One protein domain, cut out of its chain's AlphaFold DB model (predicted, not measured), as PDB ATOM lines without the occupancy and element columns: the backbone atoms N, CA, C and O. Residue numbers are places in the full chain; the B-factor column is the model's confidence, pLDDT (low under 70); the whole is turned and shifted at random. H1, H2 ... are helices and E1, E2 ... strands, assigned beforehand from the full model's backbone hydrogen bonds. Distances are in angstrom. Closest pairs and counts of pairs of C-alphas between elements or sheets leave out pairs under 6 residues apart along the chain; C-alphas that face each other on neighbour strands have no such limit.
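Overview. This is residues 349 to 482 of the 495 residues of an uncharacterized protein of Candidatus Accumulibacter sp. BA-92 (UniProt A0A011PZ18). A strongly twisted sheet of five strands, two of them long, curls round the helix H2, and the small hairpin of E3 and E4 is partly face to face with the same sheet. H1 and H3 are short helices at the rim that only graze the sheet, and the long link of residues 384 to 399 runs from the last residue of H2 to E2. The printed part has 134 residues, with three named helices and seven named strands in the order E1 H1 H2 E2 E3 E4 E5 E6 H3 E7. The large sheet is mixed, in the order E2 E5 E6 E1 E7, the small one is antiparallel, and the class is mixed, helices and strands. The whole is compact, with a radius of gyration of the C-alphas of 15.2 A and spans of 41 by 31 by 26 A.

Along the chain. In the large sheet, E6, residues 445 to 456, is the longest strand and measures 33.6 A from first to last C-alpha. Beside it are E5, residues 432 to 442, 31.4 A long, and E1, residues 349 to 357, 25.7 A long. E1 begins at C-alpha 349 (116.842, 88.296, 128.877). The edge strands are E2, residues 400 to 405, 15.7 A, and E7, residues 477 to 481, 12.5 A; E7 ends at C-alpha 481 (118.193, 85.822, 132.606). The small sheet has E3, residues 410 to 412, and E4, residues 422 to 426. H2, residues 375 to 383, is the longest helix, 13.8 A, and begins at C-alpha 375 (111.402, 92.932, 120.405). H1 is residues 359 to 364 and H3 is residues 467 to 471.

Arrangement. E5 and E6 form an antiparallel hairpin at 160 degrees, with N 434 and O 453 2.7 A apart. E6 and E1 are parallel at 26 degrees, with N 350 and O 448 2.8 A apart. E2 is antiparallel to E5 at 145 degrees, with N 402 and O 439 2.9 A apart. E7 is antiparallel to E1 at 147 degrees, with N 351 and O 478 2.9 A apart. H2 is on this sheet with 71 pairs of C-alphas within 10 A; its closest C-alphas to E6 are those of Ala 379 and Ile 447, 6.1 A apart. E1, H1, H2 and E2 make a split strand-helix-strand unit, two strands of one sheet that follow each other among the strands, with helices between them along the chain and E5 and E6 between them in the sheet, and its crossover is right-handed. The large sheet and the sheet of E3 and E4 make a sandwich, two sheets face to face, their facing parts 8.3 A centre to centre and their planes 26 degrees apart. E3 and E4 are a hairpin at 167 degrees, with N 411 and O 425 2.8 A apart. Residues 372 to 373 pair antiparallel with residues 422 to 423 of E4. H1 only just is on the large sheet, with 5 pairs of C-alphas within 10 A, and only grazes it with residues 359 to 363. H3 only grazes it with residues 467 to 471; its closest C-alphas to E1 are those of Tyr 468 and Leu 355, 6.6 A apart. Every O i to N i+4 pair is within hydrogen-bond range in H1 and H3, and 3 of 5 are in H2.

Size, cuts and confidence. The two C-alphas farthest apart are those of Ile 391 and Gly 429, at 43.6 A, while the first and last printed C-alphas, of Gly 349 and Arg 482, are 7.0 A apart. The printed part has no cut. The link from H2 to E2, 16 residues, is long. The mean pLDDT of the printed part is 87.7, and residue 369, residues 385 to 393 and residues 463 to 464 are under 70.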
ATOM      1  N   GLY A 349     117.390  88.922 130.072       94.12
ATOM      2  CA  GLY A 349     116.842  88.296 128.877       94.12
ATOM      3  C   GLY A 349     115.458  87.710 129.068       94.12
ATOM      4  O   GLY A 349     115.113  87.229 130.151       94.12
ATOM      5  N   ILE A 350     114.684  87.753 127.990       94.19
ATOM      6  CA  ILE A 350     113.303  87.293 127.900       94.19
ATOM      7  C   ILE A 350     113.182  86.311 126.746       94.19
ATOM      8  O   ILE A 350     113.751  86.517 125.674       94.19
ATOM      9  N   GLU A 351     112.404  85.262 126.970       96.19
ATOM     10  CA  GLU A 351     111.942  84.362 125.927       96.19
ATOM     11  C   GLU A 351     110.445  84.558 125.689       96.19
ATOM     12  O   GLU A 351     109.683  84.806 126.623       96.19
ATOM     13  N   VAL A 352     110.039  84.489 124.424       95.88
ATOM     14  CA  VAL A 352     108.690  84.762 123.934       95.88
ATOM     15  C   VAL A 352     108.246  83.586 123.071       95.88
ATOM     16  O   VAL A 352     108.864  83.295 122.047       95.88
ATOM     17  N   CYS A 353     107.151  82.932 123.451       95.94
ATOM     18  CA  CYS A 353     106.456  81.983 122.592       95.94
ATOM     19  C   CYS A 353     105.599  82.742 121.580       95.94
ATOM     20  O   CYS A 353     104.735  83.550 121.943       95.94
ATOM     21  N   TYR A 354     105.832  82.470 120.301       95.44
ATOM     22  CA  TYR A 354     105.198  83.190 119.209       95.44
ATOM     23  C   TYR A 354     104.585  82.228 118.204       95.44
ATOM     24  O   TYR A 354     105.236  81.288 117.762       95.44
ATOM     25  N   LEU A 355     103.337  82.461 117.805       94.38
ATOM     26  CA  LEU A 355     102.668  81.619 116.820       94.38
ATOM     27  C   LEU A 355     102.613  82.347 115.476       94.38
ATOM     28  O   LEU A 355     102.108  83.465 115.396       94.38
ATOM     29  N   SER A 356     103.088  81.692 114.418       94.69
ATOM     30  CA  SER A 356     103.059  82.225 113.054       94.69
ATOM     31  C   SER A 356     102.185  81.360 112.134       94.69
ATOM     32  O   SER A 356     102.241  80.131 112.216       94.69
ATOM     33  N   PRO A 357     101.405  81.955 111.214       95.00
ATOM     34  CA  PRO A 357     100.856  81.249 110.059       95.00
ATOM     35  C   PRO A 357     101.969  80.799 109.103       95.00
ATOM     36  O   PRO A 357     103.075  81.338 109.143       95.00
ATOM     37  N   THR A 358     101.662  79.853 108.211       96.00
ATOM     38  CA  THR A 358     102.559  79.448 107.112       96.00
ATOM     39  C   THR A 358     102.605  80.498 105.997       96.00
ATOM     40  O   THR A 358     101.709  81.341 105.873       96.00
ATOM     41  N   ALA A 359     103.608  80.417 105.119       95.38
ATOM     42  CA  ALA A 359     103.742  81.315 103.971       95.38
ATOM     43  C   ALA A 359     102.501  81.294 103.052       95.38
ATOM     44  O   ALA A 359     102.052  82.329 102.559       95.38
ATOM     45  N   GLU A 360     101.895  80.124 102.839       94.75
ATOM     46  CA  GLU A 360     100.707  79.951 101.996       94.75
ATOM     47  C   GLU A 360      99.468  80.571 102.634       94.75
ATOM     48  O   GLU A 360      98.633  81.146 101.935       94.75
ATOM     49  N   GLN A 361      99.333  80.443 103.955       92.88
ATOM     50  CA  GLN A 361      98.248  81.074 104.697       92.88
ATOM     51  C   GLN A 361      98.351  82.591 104.594       92.88
ATOM     52  O   GLN A 361      97.371  83.229 104.221       92.88
ATOM     53  N   ILE A 362      99.550  83.140 104.814       91.69
ATOM     54  CA  ILE A 362      99.840  84.568 104.673       91.69
ATOM     55  C   ILE A 362      99.436  85.076 103.282       91.69
ATOM     56  O   ILE A 362      98.710  86.065 103.179       91.69
ATOM     57  N   LYS A 363      99.841  84.376 102.213       92.31
ATOM     58  CA  LYS A 363      99.498  84.734 100.823       92.31
ATOM     59  C   LYS A 363      97.988  84.720 100.555       92.31
ATOM     60  O   LYS A 363      97.510  85.509  99.743       92.31
ATOM     61  N   LYS A 364      97.240  83.814 101.195       91.44
ATOM     62  CA  LYS A 364      95.782  83.675 101.018       91.44
ATOM     63  C   LYS A 364      94.994  84.754 101.755       91.44
ATOM     64  O   LYS A 364      93.943  85.170 101.275       91.44
ATOM     65  N   THR A 365      95.479  85.210 102.904       84.44
ATOM     66  CA  THR A 365      94.845  86.275 103.686       84.44
ATOM     67  C   THR A 365      95.264  87.647 103.172       84.44
ATOM     68  O   THR A 365      96.056  88.354 103.789       84.44
ATOM     69  N   THR A 366      94.714  88.051 102.027       76.94
ATOM     70  CA  THR A 366      94.884  89.419 101.529       76.94
ATOM     71  C   THR A 366      94.232  90.405 102.502       76.94
ATOM     72  O   THR A 366      93.011  90.402 102.653       76.94
ATOM     73  N   GLY A 367      95.035  91.252 103.151       73.19
ATOM     74  CA  GLY A 367      94.551  92.355 103.991       73.19
ATOM     75  C   GLY A 367      94.560  92.108 105.500       73.19
ATOM     76  O   GLY A 367      94.240  93.035 106.241       73.19
ATOM     77  N   LEU A 368      94.954  90.921 105.976       71.56
ATOM     78  CA  LEU A 368      95.286  90.769 107.394       71.56
ATOM     79  C   LEU A 368      96.705  91.294 107.647       71.56
ATOM     80  O   LEU A 368      97.595  91.057 106.823       71.56
ATOM     81  N   PRO A 369      96.934  92.021 108.754       68.62
ATOM     82  CA  PRO A 369      98.275  92.433 109.127       68.62
ATOM     83  C   PRO A 369      99.141  91.189 109.324       68.62
ATOM     84  O   PRO A 369      98.733  90.222 109.968       68.62
ATOM     85  N   HIS A 370     100.333  91.210 108.730       76.31
ATOM     86  CA  HIS A 370     101.323  90.176 108.983       76.31
ATOM     87  C   HIS A 370     101.669  90.165 110.476       76.31
ATOM     88  O   HIS A 370     101.728  91.241 111.076       76.31
ATOM     89  N   PRO A 371     101.934  88.986 111.057       77.50
ATOM     90  CA  PRO A 371     102.393  88.895 112.433       77.50
ATOM     91  C   PRO A 371     103.662  89.746 112.620       77.50
ATOM     92  O   PRO A 371     104.674  89.525 111.946       77.50
ATOM     93  N   SER A 372     103.586  90.757 113.490       90.31
ATOM     94  CA  SER A 372     104.732  91.574 113.883       90.31
ATOM     95  C   SER A 372     105.416  90.975 115.109       90.31
ATOM     96  O   SER A 372     104.777  90.479 116.039       90.31
ATOM     97  N   LEU A 373     106.740  91.002 115.082       93.56
ATOM     98  CA  LEU A 373     107.609  90.819 116.226       93.56
ATOM     99  C   LEU A 373     107.840  92.201 116.843       93.56
ATOM    100  O   LEU A 373     108.224  93.139 116.144       93.56
ATOM    101  N   SER A 374     107.662  92.312 118.155       94.06
ATOM    102  CA  SER A 374     107.898  93.550 118.904       94.06
ATOM    103  C   SER A 374     109.039  93.365 119.906       94.06
ATOM    104  O   SER A 374     108.804  93.348 121.113       94.06
ATOM    105  N   PRO A 375     110.300  93.161 119.471       96.12
ATOM    106  CA  PRO A 375     111.402  92.932 120.405       96.12
ATOM    107  C   PRO A 375     111.625  94.108 121.367       96.12
ATOM    108  O   PRO A 375     112.094  93.881 122.474       96.12
ATOM    109  N   ARG A 376     111.239  95.332 120.989       93.31
ATOM    110  CA  ARG A 376     111.272  96.525 121.853       93.31
ATOM    111  C   ARG A 376     110.315  96.403 123.031       93.31
ATOM    112  O   ARG A 376     110.749  96.415 124.180       93.31
ATOM    113  N   ASP A 377     109.038  96.189 122.728       89.44
ATOM    114  CA  ASP A 377     107.989  95.997 123.732       89.44
ATOM    115  C   ASP A 377     108.319  94.803 124.634       89.44
ATOM    116  O   ASP A 377     108.171  94.868 125.852       89.44
ATOM    117  N   MET A 378     108.817  93.712 124.041       93.62
ATOM    118  CA  MET A 378     109.176  92.514 124.796       93.62
ATOM    119  C   MET A 378     110.398  92.733 125.685       93.62
ATOM    120  O   MET A 378     110.396  92.253 126.812       93.62
ATOM    121  N   ALA A 379     111.415  93.470 125.235       93.00
ATOM    122  CA  ALA A 379     112.547  93.838 126.080       93.00
ATOM    123  C   ALA A 379     112.102  94.705 127.264       93.00
ATOM    124  O   ALA A 379     112.561  94.484 128.381       93.00
ATOM    125  N   ASN A 380     111.160  95.631 127.050       89.62
ATOM    126  CA  ASN A 380     110.630  96.485 128.112       89.62
ATOM    127  C   ASN A 380     109.962  95.685 129.249       89.62
ATOM    128  O   ASN A 380     110.043  96.073 130.414       89.62
ATOM    129  N   ASN A 381     109.386  94.515 128.948       86.94
ATOM    130  CA  ASN A 381     108.801  93.636 129.966       86.94
ATOM    131  C   ASN A 381     109.822  93.139 131.009       86.94
ATOM    132  O   ASN A 381     109.414  92.631 132.052       86.94
ATOM    133  N   ILE A 382     111.138  93.288 130.792       86.69
ATOM    134  CA  ILE A 382     112.138  92.903 131.803       86.69
ATOM    135  C   ILE A 382     112.122  93.831 133.016       86.69
ATOM    136  O   ILE A 382     112.464  93.413 134.121       86.69
ATOM    137  N   PHE A 383     111.695  95.076 132.808       81.31
ATOM    138  CA  PHE A 383     111.530  96.082 133.851       81.31
ATOM    139  C   PHE A 383     110.151  96.009 134.509       81.31
ATOM    140  O   PHE A 383     109.856  96.788 135.416       81.31
ATOM    141  N   TRP A 384     109.305  95.081 134.054       76.06
ATOM    142  CA  TRP A 384     108.000  94.851 134.639       76.06
ATOM    143  C   TRP A 384     108.108  93.850 135.791       76.06
ATOM    144  O   TRP A 384     108.530  92.709 135.607       76.06
ATOM    145  N   ASP A 385     107.695  94.262 136.988       65.56
ATOM    146  CA  ASP A 385     107.633  93.410 138.181       65.56
ATOM    147  C   ASP A 385     106.227  92.822 138.427       65.56
ATOM    148  O   ASP A 385     105.944  92.280 139.495       65.56
ATOM    149  N   GLY A 386     105.330  92.924 137.437       58.66
ATOM    150  CA  GLY A 386     103.927  92.497 137.536       58.66
ATOM    151  C   GLY A 386     103.023  93.493 138.270       58.66
ATOM    152  O   GLY A 386     101.805  93.310 138.343       58.66
ATOM    153  N   SER A 387     103.598  94.578 138.771       49.88
ATOM    154  CA  SER A 387     102.902  95.700 139.361       49.88
ATOM    155  C   SER A 387     102.769  96.778 138.272       49.88
ATOM    156  O   SER A 387     103.625  96.901 137.406       49.88
ATOM    157  N   HIS A 388     101.635  97.469 138.149       46.84
ATOM    158  CA  HIS A 388     101.320  98.274 136.949       46.84
ATOM    159  C   HIS A 388     102.194  99.542 136.779       46.84
ATOM    160  O   HIS A 388     101.898 100.378 135.929       46.84
ATOM    161  N   SER A 389     103.257  99.686 137.570       43.94
ATOM    162  CA  SER A 389     104.300 100.692 137.425       43.94
ATOM    163  C   SER A 389     105.513 100.066 136.737       43.94
ATOM    164  O   SER A 389     106.165  99.181 137.292       43.94
ATOM    165  N   GLN A 390     105.840 100.526 135.529       50.56
ATOM    166  CA  GLN A 390     107.187 100.322 134.995       50.56
ATOM    167  C   GLN A 390     108.150 100.985 135.986       50.56
ATOM    168  O   GLN A 390     108.036 102.184 136.223       50.56
ATOM    169  N   ILE A 391     109.058 100.213 136.591       47.19
ATOM    170  CA  ILE A 391     110.011 100.734 137.593       47.19
ATOM    171  C   ILE A 391     110.907 101.826 136.969       47.19
ATOM    172  O   ILE A 391     111.433 102.672 137.684       47.19
ATOM    173  N   PHE A 392     111.022 101.843 135.634       54.72
ATOM    174  CA  PHE A 392     111.752 102.837 134.855       54.72
ATOM    175  C   PHE A 392     110.949 103.244 133.609       54.72
ATOM    176  O   PHE A 392     110.488 102.382 132.861       54.72
ATOM    177  N   HIS A 393     110.807 104.549 133.358       59.59
ATOM    178  CA  HIS A 393     110.294 105.079 132.089       59.59
ATOM    179  C   HIS A 393     111.436 105.189 131.081       59.59
ATOM    180  O   HIS A 393     111.979 106.266 130.862       59.59
ATOM    181  N   LEU A 394     111.819 104.052 130.514       77.31
ATOM    182  CA  LEU A 394     112.821 103.998 129.459       77.31
ATOM    183  C   LEU A 394     112.165 104.263 128.100       77.31
ATOM    184  O   LEU A 394     111.071 103.754 127.836       77.31
ATOM    185  N   ASP A 395     112.842 104.992 127.214       81.19
ATOM    186  CA  ASP A 395     112.428 105.168 125.818       81.19
ATOM    187  C   ASP A 395     112.666 103.882 125.006       81.19
ATOM    188  O   ASP A 395     113.585 103.754 124.189       81.19
ATOM    189  N   TYR A 396     111.845 102.867 125.278       86.25
ATOM    190  CA  TYR A 396     111.926 101.581 124.596       86.25
ATOM    191  C   TYR A 396     111.447 101.663 123.141       86.25
ATOM    192  O   TYR A 396     111.850 100.829 122.330       86.25
ATOM    193  N   GLU A 397     110.628 102.659 122.785       83.88
ATOM    194  CA  GLU A 397     110.181 102.875 121.405       83.88
ATOM    195  C   GLU A 397     111.382 103.188 120.501       83.88
ATOM    196  O   GLU A 397     111.508 102.610 119.421       83.88
ATOM    197  N   ASN A 398     112.340 103.986 120.991       87.69
ATOM    198  CA  ASN A 398     113.583 104.294 120.280       87.69
ATOM    199  C   ASN A 398     114.726 103.297 120.520       87.69
ATOM    200  O   ASN A 398     115.858 103.527 120.080       87.69
ATOM    201  N   ALA A 399     114.452 102.162 121.166       91.94
ATOM    202  CA  ALA A 399     115.465 101.148 121.413       91.94
ATOM    203  C   ALA A 399     116.093 100.640 120.108       91.94
ATOM    204  O   ALA A 399     115.411 100.331 119.117       91.94
ATOM    205  N   SER A 400     117.419 100.508 120.121       94.94
ATOM    206  CA  SER A 400     118.138  99.920 118.991       94.94
ATOM    207  C   SER A 400     118.054  98.398 119.057       94.94
ATOM    208  O   SER A 400     118.158  97.804 120.130       94.94
ATOM    209  N   ILE A 401     117.834  97.769 117.904       96.94
ATOM    210  CA  ILE A 401     117.676  96.320 117.779       96.94
ATOM    211  C   ILE A 401     118.790  95.782 116.888       96.94
ATOM    212  O   ILE A 401     118.980  96.255 115.768       96.94
ATOM    213  N   ALA A 402     119.497  94.765 117.372       96.69
ATOM    214  CA  ALA A 402     120.424  93.965 116.585       96.69
ATOM    215  C   ALA A 402     119.956  92.508 116.544       96.69
ATOM    216  O   ALA A 402     119.413  91.986 117.515       96.69
ATOM    217  N   VAL A 403     120.175  91.838 115.416       97.38
ATOM    218  CA  VAL A 403     119.855  90.415 115.250       97.38
ATOM    219  C   VAL A 403     121.114  89.623 115.570       97.38
ATOM    220  O   VAL A 403     122.122  89.770 114.884       97.38
ATOM    221  N   LEU A 404     121.067  88.807 116.620       97.12
ATOM    222  CA  LEU A 404     122.181  87.942 117.011       97.12
ATOM    223  C   LEU A 404     122.091  86.573 116.342       97.12
ATOM    224  O   LEU A 404     123.105  86.021 115.925       97.12
ATOM    225  N   GLN A 405     120.873  86.042 116.236       97.56
ATOM    226  CA  GLN A 405     120.583  84.786 115.557       97.56
ATOM    227  C   GLN A 405     119.372  84.999 114.639       97.56
ATOM    228  O   GLN A 405     118.277  85.245 115.156       97.56
ATOM    229  N   PRO A 406     119.547  84.956 113.305       97.56
ATOM    230  CA  PRO A 406     118.425  84.985 112.373       97.56
ATOM    231  C   PRO A 406     117.637  83.660 112.421       97.56
ATOM    232  O   PRO A 406     118.190  82.657 112.876       97.56
ATOM    233  N   PRO A 407     116.380  83.645 111.936       97.69
ATOM    234  CA  PRO A 407     115.606  82.409 111.789       97.69
ATOM    235  C   PRO A 407     116.276  81.409 110.843       97.69
ATOM    236  O   PRO A 407     116.914  81.811 109.867       97.69
ATOM    237  N   GLU A 408     116.093  80.113 111.106       98.19
ATOM    238  CA  GLU A 408     116.570  79.033 110.228       98.19
ATOM    239  C   GLU A 408     115.587  78.750 109.086       98.19
ATOM    240  O   GLU A 408     116.006  78.339 108.003       98.19
ATOM    241  N   HIS A 409     114.292  78.991 109.318       97.62
ATOM    242  CA  HIS A 409     113.206  78.612 108.411       97.62
ATOM    243  C   HIS A 409     112.298  79.789 108.035       97.62
ATOM    244  O   HIS A 409     111.072  79.671 107.920       97.62
ATOM    245  N   GLY A 410     112.912  80.948 107.820       96.06
ATOM    246  CA  GLY A 410     112.224  82.136 107.357       96.06
ATOM    247  C   GLY A 410     113.143  83.340 107.239       96.06
ATOM    248  O   GLY A 410     114.370  83.247 107.237       96.06
ATOM    249  N   LYS A 411     112.530  84.513 107.136       97.06
ATOM    250  CA  LYS A 411     113.204  85.809 107.051       97.06
ATOM    251  C   LYS A 411     112.490  86.822 107.921       97.06
ATOM    252  O   LYS A 411     111.294  86.706 108.174       97.06
ATOM    253  N   ILE A 412     113.217  87.851 108.331       96.50
ATOM    254  CA  ILE A 412     112.636  89.030 108.971       96.50
ATOM    255  C   ILE A 412     112.697  90.237 108.038       96.50
ATOM    256  O   ILE A 412     113.457  90.240 107.070       96.50
ATOM    257  N   SER A 413     111.886  91.256 108.308       94.06
ATOM    258  CA  SER A 413     111.980  92.543 107.614       94.06
ATOM    259  C   SER A 413     113.377  93.157 107.754       94.06
ATOM    260  O   SER A 413     113.975  93.111 108.825       94.06
ATOM    261  N   GLU A 414     113.874  93.760 106.672       91.06
ATOM    262  CA  GLU A 414     115.215  94.363 106.628       91.06
ATOM    263  C   GLU A 414     115.323  95.638 107.476       91.06
ATOM    264  O   GLU A 414     116.368  95.916 108.059       91.06
ATOM    265  N   ASP A 415     114.240  96.416 107.548       91.56
ATOM    266  CA  ASP A 415     114.189  97.647 108.331       91.56
ATOM    267  C   ASP A 415     113.878  97.324 109.797       91.56
ATOM    268  O   ASP A 415     112.776  96.888 110.135       91.56
ATOM    269  N   LEU A 416     114.880  97.526 110.654       92.50
ATOM    270  CA  LEU A 416     114.797  97.334 112.100       92.50
ATOM    271  C   LEU A 416     114.724  98.671 112.853       92.50
ATOM    272  O   LEU A 416     115.042  98.708 114.040       92.50
ATOM    273  N   SER A 417     114.370  99.782 112.199       88.00
ATOM    274  CA  SER A 417     114.270 101.096 112.853       88.00
ATOM    275  C   SER A 417     113.138 101.165 113.894       88.00
ATOM    276  O   SER A 417     112.237 100.325 113.923       88.00
ATOM    277  N   ALA A 418     113.229 102.146 114.798       78.88
ATOM    278  CA  ALA A 418     112.319 102.368 115.929       78.88
ATOM    279  C   ALA A 418     110.836 102.454 115.531       78.88
ATOM    280  O   ALA A 418     109.967 101.939 116.224       78.88
ATOM    281  N   GLU A 419     110.557 103.021 114.358       76.38
ATOM    282  CA  GLU A 419     109.200 103.320 113.886       76.38
ATOM    283  C   GLU A 419     108.589 102.207 113.018       76.38
ATOM    284  O   GLU A 419     107.531 102.384 112.405       76.38
ATOM    285  N   ARG A 420     109.283 101.072 112.882       84.62
ATOM    286  CA  ARG A 420     108.912 100.011 111.945       84.62
ATOM    287  C   ARG A 420     108.636  98.705 112.661       84.62
ATOM    288  O   ARG A 420     109.443  98.227 113.458       84.62
ATOM    289  N   ASP A 421     107.511  98.098 112.294       86.62
ATOM    290  CA  ASP A 421     107.190  96.731 112.687       86.62
ATOM    291  C   ASP A 421     108.241  95.779 112.123       86.62
ATOM    292  O   ASP A 421     108.417  95.685 110.901       86.62
ATOM    293  N   ILE A 422     108.864  95.000 113.000       94.06
ATOM    294  CA  ILE A 422     109.685  93.876 112.571       94.06
ATOM    295  C   ILE A 422     108.729  92.736 112.237       94.06
ATOM    296  O   ILE A 422     107.872  92.390 113.039       94.06
ATOM    297  N   ARG A 423     108.814  92.158 111.043       94.44
ATOM    298  CA  ARG A 423     107.885  91.099 110.598       94.44
ATOM    299  C   ARG A 423     108.634  89.825 110.298       94.44
ATOM    300  O   ARG A 423     109.725  89.902 109.747       94.44
ATOM    301  N   TYR A 424     108.029  88.683 110.610       95.56
ATOM    302  CA  TYR A 424     108.555  87.365 110.264       95.56
ATOM    303  C   TYR A 424     107.811  86.770 109.064       95.56
ATOM    304  O   TYR A 424     106.584  86.840 108.966       95.56
ATOM    305  N   TYR A 425     108.576  86.185 108.149       95.69
ATOM    306  CA  TYR A 425     108.118  85.561 106.917       95.69
ATOM    307  C   TYR A 425     108.689  84.140 106.861       95.69
ATOM    308  O   TYR A 425     109.863  83.995 106.521       95.69
ATOM    309  N   PRO A 426     107.913  83.098 107.203       97.12
ATOM    310  CA  PRO A 426     108.394  81.724 107.125       97.12
ATOM    311  C   PRO A 426     108.675  81.321 105.676       97.12
ATOM    312  O   PRO A 426     108.054  81.844 104.742       97.12
ATOM    313  N   ASP A 427     109.578  80.364 105.501       97.75
ATOM    314  CA  ASP A 427     109.869  79.787 104.195       97.75
ATOM    315  C   ASP A 427     108.650  79.044 103.620       97.75
ATOM    316  O   ASP A 427     107.778  78.541 104.336       97.75
ATOM    317  N   GLU A 428     108.571  78.980 102.290       96.75
ATOM    318  CA  GLU A 428     107.477  78.287 101.607       96.75
ATOM    319  C   GLU A 428     107.462  76.793 101.956       96.75
ATOM    320  O   GLU A 428     108.489  76.117 101.917       96.75
ATOM    321  N   GLY A 429     106.282  76.273 102.297       96.56
ATOM    322  CA  GLY A 429     106.092  74.890 102.727       96.56
ATOM    323  C   GLY A 429     106.566  74.567 104.147       96.56
ATOM    324  O   GLY A 429     106.359  73.434 104.587       96.56
ATOM    325  N   TYR A 430     107.162  75.513 104.882       98.00
ATOM    326  CA  TYR A 430     107.636  75.254 106.239       98.00
ATOM    327  C   TYR A 430     106.498  75.226 107.271       98.00
ATOM    328  O   TYR A 430     105.608  76.080 107.293       98.00
ATOM    329  N   SER A 431     106.554  74.238 108.166       97.06
ATOM    330  CA  SER A 431     105.769  74.168 109.399       97.06
ATOM    331  C   SER A 431     106.593  73.433 110.451       97.06
ATOM    332  O   SER A 431     107.141  72.369 110.175       97.06
ATOM    333  N   GLY A 432     106.680  74.005 111.646       96.69
ATOM    334  CA  GLY A 432     107.568  73.532 112.701       96.69
ATOM    335  C   GLY A 432     107.952  74.660 113.647       96.69
ATOM    336  O   GLY A 432     107.354  75.738 113.606       96.69
ATOM    337  N   ASP A 433     108.940  74.402 114.493       97.69
ATOM    338  CA  ASP A 433     109.491  75.397 115.410       97.69
ATOM    339  C   ASP A 433     110.663  76.139 114.738       97.69
ATOM    340  O   ASP A 433     111.448  75.549 114.006       97.69
ATOM    341  N   ASP A 434     110.781  77.439 114.949       97.94
ATOM    342  CA  ASP A 434     111.858  78.303 114.457       97.94
ATOM    343  C   ASP A 434     112.281  79.244 115.592       97.94
ATOM    344  O   ASP A 434     111.595  79.363 116.613       97.94
ATOM    345  N   LYS A 435     113.428  79.904 115.458       97.88
ATOM    346  CA  LYS A 435     113.990  80.704 116.542       97.88
ATOM    347  C   LYS A 435     114.691  81.950 116.041       97.88
ATOM    348  O   LYS A 435     115.478  81.900 115.108       97.88
ATOM    349  N   ILE A 436     114.468  83.063 116.736       98.06
ATOM    350  CA  ILE A 436     115.155  84.328 116.468       98.06
ATOM    351  C   ILE A 436     115.667  84.897 117.782       98.06
ATOM    352  O   ILE A 436     114.953  84.893 118.783       98.06
ATOM    353  N   VAL A 437     116.897  85.406 117.787       97.88
ATOM    354  CA  VAL A 437     117.471  86.076 118.959       97.88
ATOM    355  C   VAL A 437     117.849  87.499 118.592       97.88
ATOM    356  O   VAL A 437     118.689  87.730 117.720       97.88
ATOM    357  N   PHE A 438     117.243  88.451 119.295       97.94
ATOM    358  CA  PHE A 438     117.552  89.868 119.212       97.94
ATOM    359  C   PHE A 438     118.361  90.319 120.428       97.94
ATOM    360  O   PHE A 438     118.209  89.794 121.532       97.94
ATOM    361  N   LEU A 439     119.177  91.346 120.219       97.06
ATOM    362  CA  LEU A 439     119.731  92.191 121.263       97.06
ATOM    363  C   LEU A 439     119.038  93.548 121.178       97.06
ATOM    364  O   LEU A 439     119.219  94.273 120.199       97.06
ATOM    365  N   ALA A 440     118.237  93.872 122.185       96.00
ATOM    366  CA  ALA A 440     117.636  95.187 122.335       96.00
ATOM    367  C   ALA A 440     118.513  96.034 123.258       96.00
ATOM    368  O   ALA A 440     118.853  95.594 124.352       96.00
ATOM    369  N   ASN A 441     118.880  97.239 122.831       94.69
ATOM    370  CA  ASN A 441     119.532  98.215 123.692       94.69
ATOM    371  C   ASN A 441     118.548  99.348 123.982       94.69
ATOM    372  O   ASN A 441     118.220 100.137 123.090       94.69
ATOM    373  N   ILE A 442     118.080  99.378 125.228       92.31
ATOM    374  CA  ILE A 442     117.178 100.395 125.758       92.31
ATOM    375  C   ILE A 442     118.014 101.288 126.671       92.31
ATOM    376  O   ILE A 442     118.415 100.841 127.738       92.31
ATOM    377  N   GLU A 443     118.330 102.510 126.243       88.31
ATOM    378  CA  GLU A 443     119.104 103.489 127.034       88.31
ATOM    379  C   GLU A 443     120.399 102.932 127.673       88.31
ATOM    380  O   GLU A 443     120.776 103.277 128.790       88.31
ATOM    381  N   GLY A 444     121.109 102.051 126.962       87.06
ATOM    382  CA  GLY A 444     122.341 101.422 127.449       87.06
ATOM    383  C   GLY A 444     122.148 100.071 128.144       87.06
ATOM    384  O   GLY A 444     123.138  99.367 128.352       87.06
ATOM    385  N   TYR A 445     120.912  99.656 128.430       89.38
ATOM    386  CA  TYR A 445     120.597  98.313 128.912       89.38
ATOM    387  C   TYR A 445     120.494  97.338 127.739       89.38
ATOM    388  O   TYR A 445     119.549  97.387 126.953       89.38
ATOM    389  N   GLU A 446     121.474  96.442 127.621       93.88
ATOM    390  CA  GLU A 446     121.471  95.372 126.621       93.88
ATOM    391  C   GLU A 446     120.647  94.174 127.117       93.88
ATOM    392  O   GLU A 446     120.998  93.532 128.107       93.88
ATOM    393  N   ILE A 447     119.548  93.869 126.430       94.81
ATOM    394  CA  ILE A 447     118.567  92.844 126.801       94.81
ATOM    395  C   ILE A 447     118.457  91.827 125.669       94.81
ATOM    396  O   ILE A 447     118.251  92.188 124.507       94.81
ATOM    397  N   LEU A 448     118.570  90.542 126.000       96.94
ATOM    398  CA  LEU A 448     118.339  89.460 125.044       96.94
ATOM    399  C   LEU A 448     116.842  89.191 124.897       96.94
ATOM    400  O   LEU A 448     116.157  88.942 125.885       96.94
ATOM    401  N   VAL A 449     116.339  89.194 123.666       97.31
ATOM    402  CA  VAL A 449     114.945  88.843 123.370       97.31
ATOM    403  C   VAL A 449     114.927  87.650 122.431       97.31
ATOM    404  O   VAL A 449     115.339  87.744 121.275       97.31
ATOM    405  N   MET A 450     114.460  86.517 122.937       98.06
ATOM    406  CA  MET A 450     114.439  85.241 122.236       98.06
ATOM    407  C   MET A 450     113.008  84.922 121.821       98.06
ATOM    408  O   MET A 450     112.145  84.746 122.668       98.06
ATOM    409  N   TYR A 451     112.749  84.833 120.524       97.88
ATOM    410  CA  TYR A 451     111.473  84.363 120.001       97.88
ATOM    411  C   TYR A 451     111.581  82.880 119.665       97.88
ATOM    412  O   TYR A 451     112.371  82.508 118.798       97.88
ATOM    413  N   SER A 452     110.761  82.066 120.324       97.44
ATOM    414  CA  SER A 452     110.526  80.656 120.012       97.44
ATOM    415  C   SER A 452     109.236  80.585 119.189       97.44
ATOM    416  O   SER A 452     108.126  80.668 119.721       97.44
ATOM    417  N   ILE A 453     109.398  80.560 117.865       97.06
ATOM    418  CA  ILE A 453     108.325  80.704 116.880       97.06
ATOM    419  C   ILE A 453     107.789  79.326 116.512       97.06
ATOM    420  O   ILE A 453     108.556  78.440 116.174       97.06
ATOM    421  N   ARG A 454     106.471  79.150 116.480       96.25
ATOM    422  CA  ARG A 454     105.824  77.943 115.960       96.25
ATOM    423  C   ARG A 454     105.006  78.273 114.719       96.25
ATOM    424  O   ARG A 454     104.005  78.986 114.790       96.25
ATOM    425  N   VAL A 455     105.427  77.744 113.576       96.44
ATOM    426  CA  VAL A 455     104.779  77.929 112.274       96.44
ATOM    427  C   VAL A 455     103.705  76.860 112.085       96.44
ATOM    428  O   VAL A 455     104.004  75.677 111.901       96.44
ATOM    429  N   ASN A 456     102.436  77.269 112.146       94.38
ATOM    430  CA  ASN A 456     101.302  76.360 112.285       94.38
ATOM    431  C   ASN A 456     100.349  76.393 111.079       94.38
ATOM    432  O   ASN A 456      99.729  77.410 110.773       94.38
ATOM    433  N   THR A 457     100.129  75.231 110.459       93.75
ATOM    434  CA  THR A 457      99.196  75.034 109.328       93.75
ATOM    435  C   THR A 457      97.721  75.288 109.658       93.75
ATOM    436  O   THR A 457      96.901  75.403 108.745       93.75
ATOM    437  N   ARG A 458      97.363  75.410 110.940       89.94
ATOM    438  CA  ARG A 458      95.999  75.659 111.439       89.94
ATOM    439  C   ARG A 458      95.783  77.059 112.011       89.94
ATOM    440  O   ARG A 458      94.726  77.327 112.564       89.94
ATOM    441  N   TYR A 459      96.735  77.974 111.819       86.62
ATOM    442  CA  TYR A 459      96.665  79.332 112.372       86.62
ATOM    443  C   TYR A 459      95.316  80.052 112.148       86.62
ATOM    444  O   TYR A 459      94.798  80.671 113.071       86.62
ATOM    445  N   TYR A 460      94.714  79.933 110.955       85.25
ATOM    446  CA  TYR A 460      93.419  80.556 110.621       85.25
ATOM    447  C   TYR A 460      92.220  79.589 110.561       85.25
ATOM    448  O   TYR A 460      91.124  80.021 110.209       85.25
ATOM    449  N   SER A 461      92.389  78.285 110.815       79.19
ATOM    450  CA  SER A 461      91.308  77.308 110.573       79.19
ATOM    451  C   SER A 461      90.258  77.257 111.680       79.19
ATOM    452  O   SER A 461      89.128  76.833 111.433       79.19
ATOM    453  N   ASP A 462      90.608  77.704 112.883       70.88
ATOM    454  CA  ASP A 462      89.803  77.470 114.074       70.88
ATOM    455  C   ASP A 462      89.093  78.765 114.473       70.88
ATOM    456  O   ASP A 462      89.520  79.483 115.370       70.88
ATOM    457  N   ALA A 463      87.978  79.066 113.798       67.62
ATOM    458  CA  ALA A 463      87.215  80.308 113.985       67.62
ATOM    459  C   ALA A 463      86.765  80.585 115.440       67.62
ATOM    460  O   ALA A 463      86.355  81.702 115.740       67.62
ATOM    461  N   ASN A 464      86.846  79.590 116.332       65.88
ATOM    462  CA  ASN A 464      86.361  79.668 117.710       65.88
ATOM    463  C   ASN A 464      87.424  79.363 118.787       65.88
ATOM    464  O   ASN A 464      87.081  79.401 119.965       65.88
ATOM    465  N   ALA A 465      88.678  79.052 118.437       74.19
ATOM    466  CA  ALA A 465      89.719  78.745 119.424       74.19
ATOM    467  C   ALA A 465      90.899  79.704 119.270       74.19
ATOM    468  O   ALA A 465      91.416  79.867 118.171       74.19
ATOM    469  N   ASN A 466      91.343  80.323 120.367       79.25
ATOM    470  CA  ASN A 466      92.585  81.090 120.370       79.25
ATOM    471  C   ASN A 466      93.760  80.105 120.225       79.25
ATOM    472  O   ASN A 466      94.061  79.398 121.195       79.25
ATOM    473  N   PRO A 467      94.444  80.039 119.069       83.19
ATOM    474  CA  PRO A 467      95.466  79.025 118.834       83.19
ATOM    475  C   PRO A 467      96.700  79.224 119.727       83.19
ATOM    476  O   PRO A 467      97.472  78.284 119.907       83.19
ATOM    477  N   TYR A 468      96.865  80.404 120.341       82.81
ATOM    478  CA  TYR A 468      97.900  80.631 121.349       82.81
ATOM    479  C   TYR A 468      97.675  79.791 122.605       82.81
ATOM    480  O   TYR A 468      98.634  79.235 123.115       82.81
ATOM    481  N   SER A 469      96.430  79.628 123.061       83.69
ATOM    482  CA  SER A 469      96.132  78.885 124.301       83.69
ATOM    483  C   SER A 469      96.537  77.409 124.249       83.69
ATOM    484  O   SER A 469      96.781  76.792 125.280       83.69
ATOM    485  N   THR A 470      96.616  76.835 123.047       85.81
ATOM    486  CA  THR A 470      96.956  75.424 122.832       85.81
ATOM    487  C   THR A 470      98.427  75.199 122.501       85.81
ATOM    488  O   THR A 470      98.908  74.081 122.652       85.81
ATOM    489  N   HIS A 471      99.143  76.232 122.046       87.12
ATOM    490  CA  HIS A 471     100.519  76.098 121.556       87.12
ATOM    491  C   HIS A 471     101.545  76.900 122.352       87.12
ATOM    492  O   HIS A 471     102.729  76.587 122.247       87.12
ATOM    493  N   CYS A 472     101.114  77.902 123.118       88.88
ATOM    494  CA  CYS A 472     101.966  78.741 123.943       88.88
ATOM    495  C   CYS A 472     101.474  78.754 125.396       88.88
ATOM    496  O   CYS A 472     100.265  78.799 125.636       88.88
ATOM    497  N   PRO A 473     102.393  78.755 126.376       87.44
ATOM    498  CA  PRO A 473     102.024  78.975 127.767       87.44
ATOM    499  C   PRO A 473     101.449  80.388 127.959       87.44
ATOM    500  O   PRO A 473     101.685  81.287 127.150       87.44
ATOM    501  N   SER A 474     100.690  80.577 129.041       80.12
ATOM    502  CA  SER A 474     100.224  81.890 129.497       80.12
ATOM    503  C   SER A 474     100.963  82.277 130.788       80.12
ATOM    504  O   SER A 474     100.933  81.487 131.738       80.12
ATOM    505  N   PRO A 475     101.614  83.456 130.860       85.12
ATOM    506  CA  PRO A 475     101.832  84.400 129.760       85.12
ATOM    507  C   PRO A 475     102.736  83.806 128.669       85.12
ATOM    508  O   PRO A 475     103.527  82.900 128.923       85.12
ATOM    509  N   ASN A 476     102.644  84.338 127.450       84.88
ATOM    510  CA  ASN A 476     103.424  83.857 126.305       84.88
ATOM    511  C   ASN A 476     104.880  84.355 126.297       84.88
ATOM    512  O   ASN A 476     105.546  84.263 125.273       84.88
ATOM    513  N   TRP A 477     105.376  84.889 127.411       91.69
ATOM    514  CA  TRP A 477     106.763  85.298 127.592       91.69
ATOM    515  C   TRP A 477     107.200  85.059 129.039       91.69
ATOM    516  O   TRP A 477     106.374  85.044 129.951       91.69
ATOM    517  N   TRP A 478     108.497  84.872 129.259       91.00
ATOM    518  CA  TRP A 478     109.080  84.713 130.590       91.00
ATOM    519  C   TRP A 478     110.532  85.190 130.616       91.00
ATOM    520  O   TRP A 478     111.223  85.222 129.599       91.00
ATOM    521  N   GLN A 479     111.013  85.567 131.800       88.62
ATOM    522  CA  GLN A 479     112.416  85.929 131.988       88.62
ATOM    523  C   GLN A 479     113.287  84.666 131.987       88.62
ATOM    524  O   GLN A 479     112.986  83.696 132.683       88.62
ATOM    525  N   VAL A 480     114.386  84.696 131.234       90.06
ATOM    526  CA  VAL A 480     115.384  83.611 131.159       90.06
ATOM    527  C   VAL A 480     116.721  83.994 131.795       90.06
ATOM    528  O   VAL A 480     117.485  83.119 132.198       90.06
ATOM    529  N   LEU A 481     116.995  85.293 131.946       83.56
ATOM    530  CA  LEU A 481     118.193  85.822 132.606       83.56
ATOM    531  C   LEU A 481     117.790  86.946 133.560       83.56
ATOM    532  O   LEU A 481     117.087  87.877 133.158       83.56
ATOM    533  N   ARG A 482     118.243  86.870 134.817       76.19
ATOM    534  CA  ARG A 482     117.912  87.881 135.830       76.19
ATOM    535  C   ARG A 482     118.738  89.162 135.655       76.19
ATOM    536  O   ARG A 482     119.969  89.050 135.575       76.19
TER     537      ARG A 482